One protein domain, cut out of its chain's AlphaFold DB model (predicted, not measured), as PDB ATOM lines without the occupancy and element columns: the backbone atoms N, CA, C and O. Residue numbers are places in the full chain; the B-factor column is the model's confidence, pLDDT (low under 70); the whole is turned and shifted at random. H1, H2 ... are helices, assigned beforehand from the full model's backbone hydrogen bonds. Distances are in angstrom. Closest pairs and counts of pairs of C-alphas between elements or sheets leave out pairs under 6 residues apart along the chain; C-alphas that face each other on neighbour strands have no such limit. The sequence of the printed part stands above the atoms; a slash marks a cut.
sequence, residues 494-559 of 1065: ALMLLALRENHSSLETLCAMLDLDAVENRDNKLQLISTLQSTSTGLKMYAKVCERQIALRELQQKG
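This is residues 494 to 559 of the 1065 residues of the protein "Hypothetical protein" of Adineta ricciae (UniProt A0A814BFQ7). A long helix, H4, runs out of a small head of helices: H2 packs side by side with its earlier part, H3 meets it near its beginning as a V, and H1 packs on H2 and H3. Residues 550 to 559 stick out as an arm that makes the length. The printed part has 66 residues with four named helices, H1, H2, H3 and H4 in chain order, and no named strand; the class is all helix. It is compact, with a radius of gyration of the C-alphas of 12.2 A, and spans 40 by 23 by 16 A.

Find C-alpha 536 at (29.387, 20.300, -23.063); from there H4, residues 536 to 557, runs 31.8 A to C-alpha 557 at (49.175, 21.021, -47.932). H2 is residues 504 to 515, 16.2 A, and H3 is residues 522 to 533, 16.4 A. H1, residues 494 to 500, 10.0 A, begins at C-alpha 494 at (41.182, 32.316, -14.183).

Look first at Gly 538 of H4: its C-alpha is 5.8 A from that of Leu 507, the closest pair of H4 and H2, which touch at a shallow tilt of 23 degrees, the same way. H3 touches H4 with residues 529 to 533 alone, closest at the C-alphas of Leu 532 and Gly 538, 4.3 A, at a steep tilt of 53 degrees, opposite ways. H2 and H3 form a helical hairpin at 42 degrees, closest at the C-alphas of Leu 510 and Leu 528, 6.9 A. H1 touches H2, closest at the C-alphas of Ala 499 and Leu 507, 5.2 A. Every O i to N i+4 pair is within hydrogen-bond range in H1, H2 and H3, and 17 of 18 in H4.

The C-alphas farthest apart, of Arg 501 and Gly 559, are 40.4 A apart. The printed part has no cut and no long link. Confidence is low, under 70, at residues 555 to 556 and 558 to 559.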
ATOM      1  N   ALA A 494      42.482  31.689 -14.424       88.69
ATOM      2  CA  ALA A 494      41.182  32.316 -14.183       88.69
ATOM      3  C   ALA A 494      40.197  32.070 -15.340       88.69
ATOM      4  O   ALA A 494      39.031  31.739 -15.116       88.69
ATOM      5  N   LEU A 495      40.677  32.150 -16.587       90.88
ATOM      6  CA  LEU A 495      39.883  31.828 -17.778       90.88
ATOM      7  C   LEU A 495      39.433  30.362 -17.788       90.88
ATOM      8  O   LEU A 495      38.284  30.077 -18.124       90.88
ATOM      9  N   MET A 496      40.312  29.437 -17.396       90.38
ATOM     10  CA  MET A 496      39.988  28.012 -17.300       90.38
ATOM     11  C   MET A 496      38.955  27.727 -16.208       90.38
ATOM     12  O   MET A 496      38.029  26.956 -16.446       90.38
ATOM     13  N   LEU A 497      39.054  28.377 -15.045       90.56
ATOM     14  CA  LEU A 497      38.055  28.246 -13.980       90.56
ATOM     15  C   LEU A 497      36.666  28.722 -14.435       90.56
ATOM     16  O   LEU A 497      35.679  28.025 -14.202       90.56
ATOM     17  N   LEU A 498      36.576  29.851 -15.149       90.56
ATOM     18  CA  LEU A 498      35.306  30.310 -15.738       90.56
ATOM     19  C   LEU A 498      34.791  29.376 -16.825       90.56
ATOM     20  O   LEU A 498      33.588  29.145 -16.919       90.56
ATOM     21  N   ALA A 499      35.688  28.843 -17.651       91.56
ATOM     22  CA  ALA A 499      35.325  27.882 -18.681       91.56
ATOM     23  C   ALA A 499      34.722  26.607 -18.072       91.56
ATOM     24  O   ALA A 499      33.709  26.137 -18.576       91.56
ATOM     25  N   LEU A 500      35.274  26.099 -16.961       92.06
ATOM     26  CA  LEU A 500      34.711  24.961 -16.217       92.06
ATOM     27  C   LEU A 500      33.313  25.249 -15.646       92.06
ATOM     28  O   LEU A 500      32.519  24.324 -15.507       92.06
ATOM     29  N   ARG A 501      32.991  26.520 -15.370       91.19
ATOM     30  CA  ARG A 501      31.641  26.996 -15.005       91.19
ATOM     31  C   ARG A 501      30.724  27.213 -16.228       91.19
ATOM     32  O   ARG A 501      29.694  27.865 -16.114       91.19
ATOM     33  N   GLU A 502      31.112  26.711 -17.403       90.31
ATOM     34  CA  GLU A 502      30.433  26.877 -18.698       90.31
ATOM     35  C   GLU A 502      30.225  28.343 -19.142       90.31
ATOM     36  O   GLU A 502      29.323  28.653 -19.925       90.31
ATOM     37  N   ASN A 503      31.091  29.270 -18.710       91.50
ATOM     38  CA  ASN A 503      31.023  30.658 -19.162       91.50
ATOM     39  C   ASN A 503      31.385  30.784 -20.655       91.50
ATOM     40  O   ASN A 503      32.510  30.490 -21.067       91.50
ATOM     41  N   HIS A 504      30.442  31.277 -21.464       91.38
ATOM     42  CA  HIS A 504      30.587  31.328 -22.921       91.38
ATOM     43  C   HIS A 504      31.779  32.176 -23.389       91.38
ATOM     44  O   HIS A 504      32.542  31.730 -24.244       91.38
ATOM     45  N   SER A 505      31.975  33.361 -22.804       91.12
ATOM     46  CA  SER A 505      33.056  34.283 -23.176       91.12
ATOM     47  C   SER A 505      34.426  33.653 -22.939       91.12
ATOM     48  O   SER A 505      35.302  33.717 -23.802       91.12
ATOM     49  N   SER A 506      34.609  32.985 -21.798       91.69
ATOM     50  CA  SER A 506      35.857  32.286 -21.482       91.69
ATOM     51  C   SER A 506      36.091  31.101 -22.415       91.69
ATOM     52  O   SER A 506      37.189  30.966 -22.948       91.69
ATOM     53  N   LEU A 507      35.066  30.293 -22.706       92.56
ATOM     54  CA  LEU A 507      35.164  29.194 -23.677       92.56
ATOM     55  C   LEU A 507      35.540  29.692 -25.082       92.56
ATOM     56  O   LEU A 507      36.410  29.106 -25.732       92.56
ATOM     57  N   GLU A 508      34.940  30.794 -25.539       90.69
ATOM     58  CA  GLU A 508      35.287  31.435 -26.811       90.69
ATOM     59  C   GLU A 508      36.734  31.942 -26.810       90.69
ATOM     60  O   GLU A 508      37.462  31.738 -27.784       90.69
ATOM     61  N   THR A 509      37.173  32.541 -25.701       91.19
ATOM     62  CA  THR A 509      38.550  33.019 -25.506       91.19
ATOM     63  C   THR A 509      39.545  31.877 -25.611       91.19
ATOM     64  O   THR A 509      40.481  31.950 -26.403       91.19
ATOM     65  N   LEU A 510      39.319  30.804 -24.853       92.06
ATOM     66  CA  LEU A 510      40.146  29.604 -24.839       92.06
ATOM     67  C   LEU A 510      40.241  28.979 -26.238       92.06
ATOM     68  O   LEU A 510      41.338  28.683 -26.721       92.06
ATOM     69  N   CYS A 511      39.113  28.868 -26.943       90.25
ATOM     70  CA  CYS A 511      39.088  28.418 -28.334       90.25
ATOM     71  C   CYS A 511      39.886  29.351 -29.256       90.25
ATOM     72  O   CYS A 511      40.645  28.874 -30.095       90.25
ATOM     73  N   ALA A 512      39.754  30.671 -29.101       88.06
ATOM     74  CA  ALA A 512      40.496  31.650 -29.893       88.06
ATOM     75  C   ALA A 512      42.009  31.619 -29.606       88.06
ATOM     76  O   ALA A 512      42.801  31.822 -30.528       88.06
ATOM     77  N   MET A 513      42.418  31.342 -28.363       88.88
ATOM     78  CA  MET A 513      43.825  31.164 -27.987       88.88
ATOM     79  C   MET A 513      44.433  29.923 -28.647       88.88
ATOM     80  O   MET A 513      45.562  30.000 -29.129       88.88
ATOM     81  N   LEU A 514      43.691  28.811 -28.716       87.69
ATOM     82  CA  LEU A 514      44.121  27.603 -29.431       87.69
ATOM     83  C   LEU A 514      44.164  27.806 -30.950       87.69
ATOM     84  O   LEU A 514      45.089  27.337 -31.607       87.69
ATOM     85  N   ASP A 515      43.183  28.511 -31.513       84.12
ATOM     86  CA  ASP A 515      43.087  28.743 -32.960       84.12
ATOM     87  C   ASP A 515      44.209  29.662 -33.480       84.12
ATOM     88  O   ASP A 515      44.729  29.470 -34.575       84.12
ATOM     89  N   LEU A 516      44.625  30.649 -32.675       78.88
ATOM     90  CA  LEU A 516      45.685  31.611 -33.019       78.88
ATOM     91  C   LEU A 516      47.080  31.228 -32.507       78.88
ATOM     92  O   LEU A 516      48.013  32.024 -32.663       78.88
ATOM     93  N   ASP A 517      47.206  30.048 -31.900       79.94
ATOM     94  CA  ASP A 517      48.418  29.542 -31.252       79.94
ATOM     95  C   ASP A 517      49.036  30.546 -30.255       79.94
ATOM     96  O   ASP A 517      50.238  30.795 -30.241       79.94
ATOM     97  N   ALA A 518      48.187  31.188 -29.441       81.44
ATOM     98  CA  ALA A 518      48.587  32.256 -28.518       81.44
ATOM     99  C   ALA A 518      49.289  31.749 -27.242       81.44
ATOM    100  O   ALA A 518      49.925  32.527 -26.535       81.44
ATOM    101  N   VAL A 519      49.162  30.458 -26.930       82.00
ATOM    102  CA  VAL A 519      49.810  29.808 -25.784       82.00
ATOM    103  C   VAL A 519      51.010  29.037 -26.314       82.00
ATOM    104  O   VAL A 519      50.827  28.183 -27.164       82.00
ATOM    105  N   GLU A 520      52.231  29.285 -25.846       76.50
ATOM    106  CA  GLU A 520      53.417  28.570 -26.357       76.50
ATOM    107  C   GLU A 520      53.669  27.242 -25.620       76.50
ATOM    108  O   GLU A 520      54.051  26.245 -26.233       76.50
ATOM    109  N   ASN A 521      53.399  27.199 -24.309       85.69
ATOM    110  CA  ASN A 521      53.659  26.031 -23.467       85.69
ATOM    111  C   ASN A 521      52.709  24.861 -23.799       85.69
ATOM    112  O   ASN A 521      51.485  24.992 -23.728       85.69
ATOM    113  N   ARG A 522      53.288  23.697 -24.126       85.75
ATOM    114  CA  ARG A 522      52.565  22.469 -24.487       85.75
ATOM    115  C   ARG A 522      51.681  21.947 -23.355       85.75
ATOM    116  O   ARG A 522      50.571  21.501 -23.638       85.75
ATOM    117  N   ASP A 523      52.129  22.043 -22.107       87.00
ATOM    118  CA  ASP A 523      51.355  21.565 -20.957       87.00
ATOM    119  C   ASP A 523      50.115  22.435 -20.745       87.00
ATOM    120  O   ASP A 523      49.007  21.917 -20.613       87.00
ATOM    121  N   ASN A 524      50.272  23.758 -20.854       87.94
ATOM    122  CA  ASN A 524      49.151  24.695 -20.795       87.94
ATOM    123  C   ASN A 524      48.153  24.439 -21.933       87.94
ATOM    124  O   ASN A 524      46.953  24.450 -21.686       87.94
ATOM    125  N   LYS A 525      48.611  24.146 -23.162       88.00
ATOM    126  CA  LYS A 525      47.710  23.763 -24.270       88.00
ATOM    127  C   LYS A 525      46.907  22.506 -23.944       88.00
ATOM    128  O   LYS A 525      45.705  22.482 -24.191       88.00
ATOM    129  N   LEU A 526      47.551  21.469 -23.404       88.56
ATOM    130  CA  LEU A 526      46.880  20.216 -23.045       88.56
ATOM    131  C   LEU A 526      45.851  20.424 -21.933       88.56
ATOM    132  O   LEU A 526      44.743  19.901 -22.027       88.56
ATOM    133  N   GLN A 527      46.186  21.221 -20.918       90.12
ATOM    134  CA  GLN A 527      45.250  21.584 -19.857       90.12
ATOM    135  C   GLN A 527      44.038  22.345 -20.410       90.12
ATOM    136  O   GLN A 527      42.904  22.014 -20.085       90.12
ATOM    137  N   LEU A 528      44.267  23.305 -21.304       91.06
ATOM    138  CA  LEU A 528      43.236  24.121 -21.943       91.06
ATOM    139  C   LEU A 528      42.296  23.266 -22.816       91.06
ATOM    140  O   LEU A 528      41.077  23.409 -22.745       91.06
ATOM    141  N   ILE A 529      42.855  22.317 -23.576       90.00
ATOM    142  CA  ILE A 529      42.090  21.314 -24.333       90.00
ATOM    143  C   ILE A 529      41.268  20.431 -23.388       90.00
ATOM    144  O   ILE A 529      40.079  20.245 -23.630       90.00
ATOM    145  N   SER A 530      41.868  19.934 -22.302       91.94
ATOM    146  CA  SER A 530      41.176  19.123 -21.293       91.94
ATOM    147  C   SER A 530      39.989  19.881 -20.679       91.94
ATOM    148  O   SER A 530      38.883  19.350 -20.622       91.94
ATOM    149  N   THR A 531      40.175  21.160 -20.332       92.56
ATOM    150  CA  THR A 531      39.113  22.048 -19.829       92.56
ATOM    151  C   THR A 531      37.987  22.272 -20.841       92.56
ATOM    152  O   THR A 531      36.812  22.283 -20.476       92.56
ATOM    153  N   LEU A 532      38.311  22.445 -22.126       92.75
ATOM    154  CA  LEU A 532      37.286  22.563 -23.166       92.75
ATOM    155  C   LEU A 532      36.529  21.244 -23.352       92.75
ATOM    156  O   LEU A 532      35.312  21.259 -23.503       92.75
ATOM    157  N   GLN A 533      37.222  20.107 -23.316       91.50
ATOM    158  CA  GLN A 533      36.622  18.783 -23.488       91.50
ATOM    159  C   GLN A 533      35.767  18.342 -22.295       91.50
ATOM    160  O   GLN A 533      34.834  17.565 -22.485       91.50
ATOM    161  N   SER A 534      36.046  18.841 -21.088       92.44
ATOM    162  CA  SER A 534      35.269  18.523 -19.888       92.44
ATOM    163  C   SER A 534      33.919  19.246 -19.813       92.44
ATOM    164  O   SER A 534      33.127  18.939 -18.927       92.44
ATOM    165  N   THR A 535      33.639  20.194 -20.717       92.69
ATOM    166  CA  THR A 535      32.373  20.947 -20.765       92.69
ATOM    167  C   THR A 535      31.595  20.668 -22.047       92.69
ATOM    168  O   THR A 535      32.160  20.437 -23.119       92.69
ATOM    169  N   SER A 536      30.265  20.697 -21.956       90.12
ATOM    170  CA  SER A 536      29.387  20.300 -23.063       90.12
ATOM    171  C   SER A 536      29.448  21.280 -24.246       90.12
ATOM    172  O   SER A 536      29.468  20.887 -25.419       90.12
ATOM    173  N   THR A 537      29.501  22.573 -23.934       91.25
ATOM    174  CA  THR A 537      29.627  23.689 -24.875       91.25
ATOM    175  C   THR A 537      31.056  23.819 -25.394       91.25
ATOM    176  O   THR A 537      31.248  23.934 -26.611       91.25
ATOM    177  N   GLY A 538      32.055  23.709 -24.512       91.44
ATOM    178  CA  GLY A 538      33.474  23.742 -24.863       91.44
ATOM    179  C   GLY A 538      33.867  22.657 -25.860       91.44
ATOM    180  O   GLY A 538      34.517  22.966 -26.857       91.44
ATOM    181  N   LEU A 539      33.383  21.423 -25.682       91.44
ATOM    182  CA  LEU A 539      33.667  20.305 -26.585       91.44
ATOM    183  C   LEU A 539      33.208  20.600 -28.021       91.44
ATOM    184  O   LEU A 539      33.952  20.378 -28.977       91.44
ATOM    185  N   LYS A 540      31.996  21.150 -28.181       91.69
ATOM    186  CA  LYS A 540      31.446  21.535 -29.494       91.69
ATOM    187  C   LYS A 540      32.246  22.670 -30.133       91.69
ATOM    188  O   LYS A 540      32.462  22.662 -31.344       91.69
ATOM    189  N   MET A 541      32.663  23.660 -29.343       91.44
ATOM    190  CA  MET A 541      33.471  24.779 -29.838       91.44
ATOM    191  C   MET A 541      34.878  24.317 -30.233       91.44
ATOM    192  O   MET A 541      35.356  24.684 -31.305       91.44
ATOM    193  N   TYR A 542      35.497  23.448 -29.434       92.69
ATOM    194  CA  TYR A 542      36.799  22.855 -29.719       92.69
ATOM    195  C   TYR A 542      36.773  21.973 -30.974       92.69
ATOM    196  O   TYR A 542      37.673  22.077 -31.802       92.69
ATOM    197  N   ALA A 543      35.716  21.182 -31.187       89.50
ATOM    198  CA  ALA A 543      35.547  20.413 -32.422       89.50
ATOM    199  C   ALA A 543      35.582  21.316 -33.671       89.50
ATOM    200  O   ALA A 543      36.308  21.023 -34.619       89.50
ATOM    201  N   LYS A 544      34.900  22.471 -33.631       88.38
ATOM    202  CA  LYS A 544      34.963  23.472 -34.713       88.38
ATOM    203  C   LYS A 544      36.366  24.055 -34.891       88.38
ATOM    204  O   LYS A 544      36.774  24.305 -36.022       88.38
ATOM    205  N   VAL A 545      37.111  24.286 -33.805       87.25
ATOM    206  CA  VAL A 545      38.520  24.721 -33.887       87.25
ATOM    207  C   VAL A 545      39.354  23.653 -34.598       87.25
ATOM    208  O   VAL A 545      40.077  23.980 -35.534       87.25
ATOM    209  N   CYS A 546      39.209  22.379 -34.227       87.31
ATOM    210  CA  CYS A 546      39.894  21.265 -34.883       87.31
ATOM    211  C   CYS A 546      39.551  21.171 -36.375       87.31
ATOM    212  O   CYS A 546      40.459  21.046 -37.190       87.31
ATOM    213  N   GLU A 547      38.275  21.288 -36.751       86.69
ATOM    214  CA  GLU A 547      37.844  21.321 -38.156       86.69
ATOM    215  C   GLU A 547      38.505  22.471 -38.926       86.69
ATOM    216  O   GLU A 547      39.041  22.257 -40.013       86.69
ATOM    217  N   ARG A 548      38.541  23.681 -38.350       81.38
ATOM    218  CA  ARG A 548      39.229  24.833 -38.956       81.38
ATOM    219  C   ARG A 548      40.730  24.600 -39.086       81.38
ATOM    220  O   ARG A 548      41.295  24.934 -40.123       81.38
ATOM    221  N   GLN A 549      41.376  24.012 -38.080       82.00
ATOM    222  CA  GLN A 549      42.802  23.685 -38.125       82.00
ATOM    223  C   GLN A 549      43.113  22.590 -39.151       82.00
ATOM    224  O   GLN A 549      44.139  22.670 -39.823       82.00
ATOM    225  N   ILE A 550      42.241  21.592 -39.311       82.00
ATOM    226  CA  ILE A 550      42.355  20.568 -40.357       82.00
ATOM    227  C   ILE A 550      42.184  21.215 -41.730       82.00
ATOM    228  O   ILE A 550      43.061  21.056 -42.571       82.00
ATOM    229  N   ALA A 551      41.136  22.016 -41.936       77.44
ATOM    230  CA  ALA A 551      40.918  22.748 -43.182       77.44
ATOM    231  C   ALA A 551      42.094  23.685 -43.506       77.44
ATOM    232  O   ALA A 551      42.510  23.785 -44.660       77.44
ATOM    233  N   LEU A 552      42.676  24.331 -42.489       71.62
ATOM    234  CA  LEU A 552      43.892  25.121 -42.633       71.62
ATOM    235  C   LEU A 552      45.065  24.232 -43.047       71.62
ATOM    236  O   LEU A 552      45.707  24.550 -44.036       71.62
ATOM    237  N   ARG A 553      45.325  23.104 -42.373       74.38
ATOM    238  CA  ARG A 553      46.397  22.161 -42.746       74.38
ATOM    239  C   ARG A 553      46.213  21.594 -44.150       74.38
ATOM    240  O   ARG A 553      47.189  21.492 -44.879       74.38
ATOM    241  N   GLU A 554      44.992  21.279 -44.564       77.19
ATOM    242  CA  GLU A 554      44.684  20.866 -45.936       77.19
ATOM    243  C   GLU A 554      44.954  21.992 -46.938       77.19
ATOM    244  O   GLU A 554      45.498  21.754 -48.015       77.19
ATOM    245  N   LEU A 555      44.607  23.233 -46.590       68.62
ATOM    246  CA  LEU A 555      44.902  24.410 -47.400       68.62
ATOM    247  C   LEU A 555      46.416  24.671 -47.472       68.62
ATOM    248  O   LEU A 555      46.919  25.007 -48.542       68.62
ATOM    249  N   GLN A 556      47.153  24.443 -46.382       67.00
ATOM    250  CA  GLN A 556      48.616  24.506 -46.323       67.00
ATOM    251  C   GLN A 556      49.266  23.383 -47.148       67.00
ATOM    252  O   GLN A 556      50.186  23.657 -47.914       67.00
ATOM    253  N   GLN A 557      48.751  22.149 -47.085       70.88
ATOM    254  CA  GLN A 557      49.175  21.021 -47.932       70.88
ATOM    255  C   GLN A 557      48.901  21.290 -49.417       70.88
ATOM    256  O   GLN A 557      49.711  20.948 -50.274       70.88
ATOM    257  N   LYS A 558      47.798  21.978 -49.729       69.19
ATOM    258  CA  LYS A 558      47.483  22.498 -51.070       69.19
ATOM    259  C   LYS A 558      48.264  23.778 -51.415       69.19
ATOM    260  O   LYS A 558      47.947  24.421 -52.414       69.19
ATOM    261  N   GLY A 559      49.280  24.142 -50.624       68.00
ATOM    262  CA  GLY A 559      50.253  25.214 -50.860       68.00
ATOM    263  C   GLY A 559      49.791  26.640 -50.537       68.00
ATOM    264  O   GLY A 559      50.464  27.594 -50.934       68.00
TER     265      GLY A 559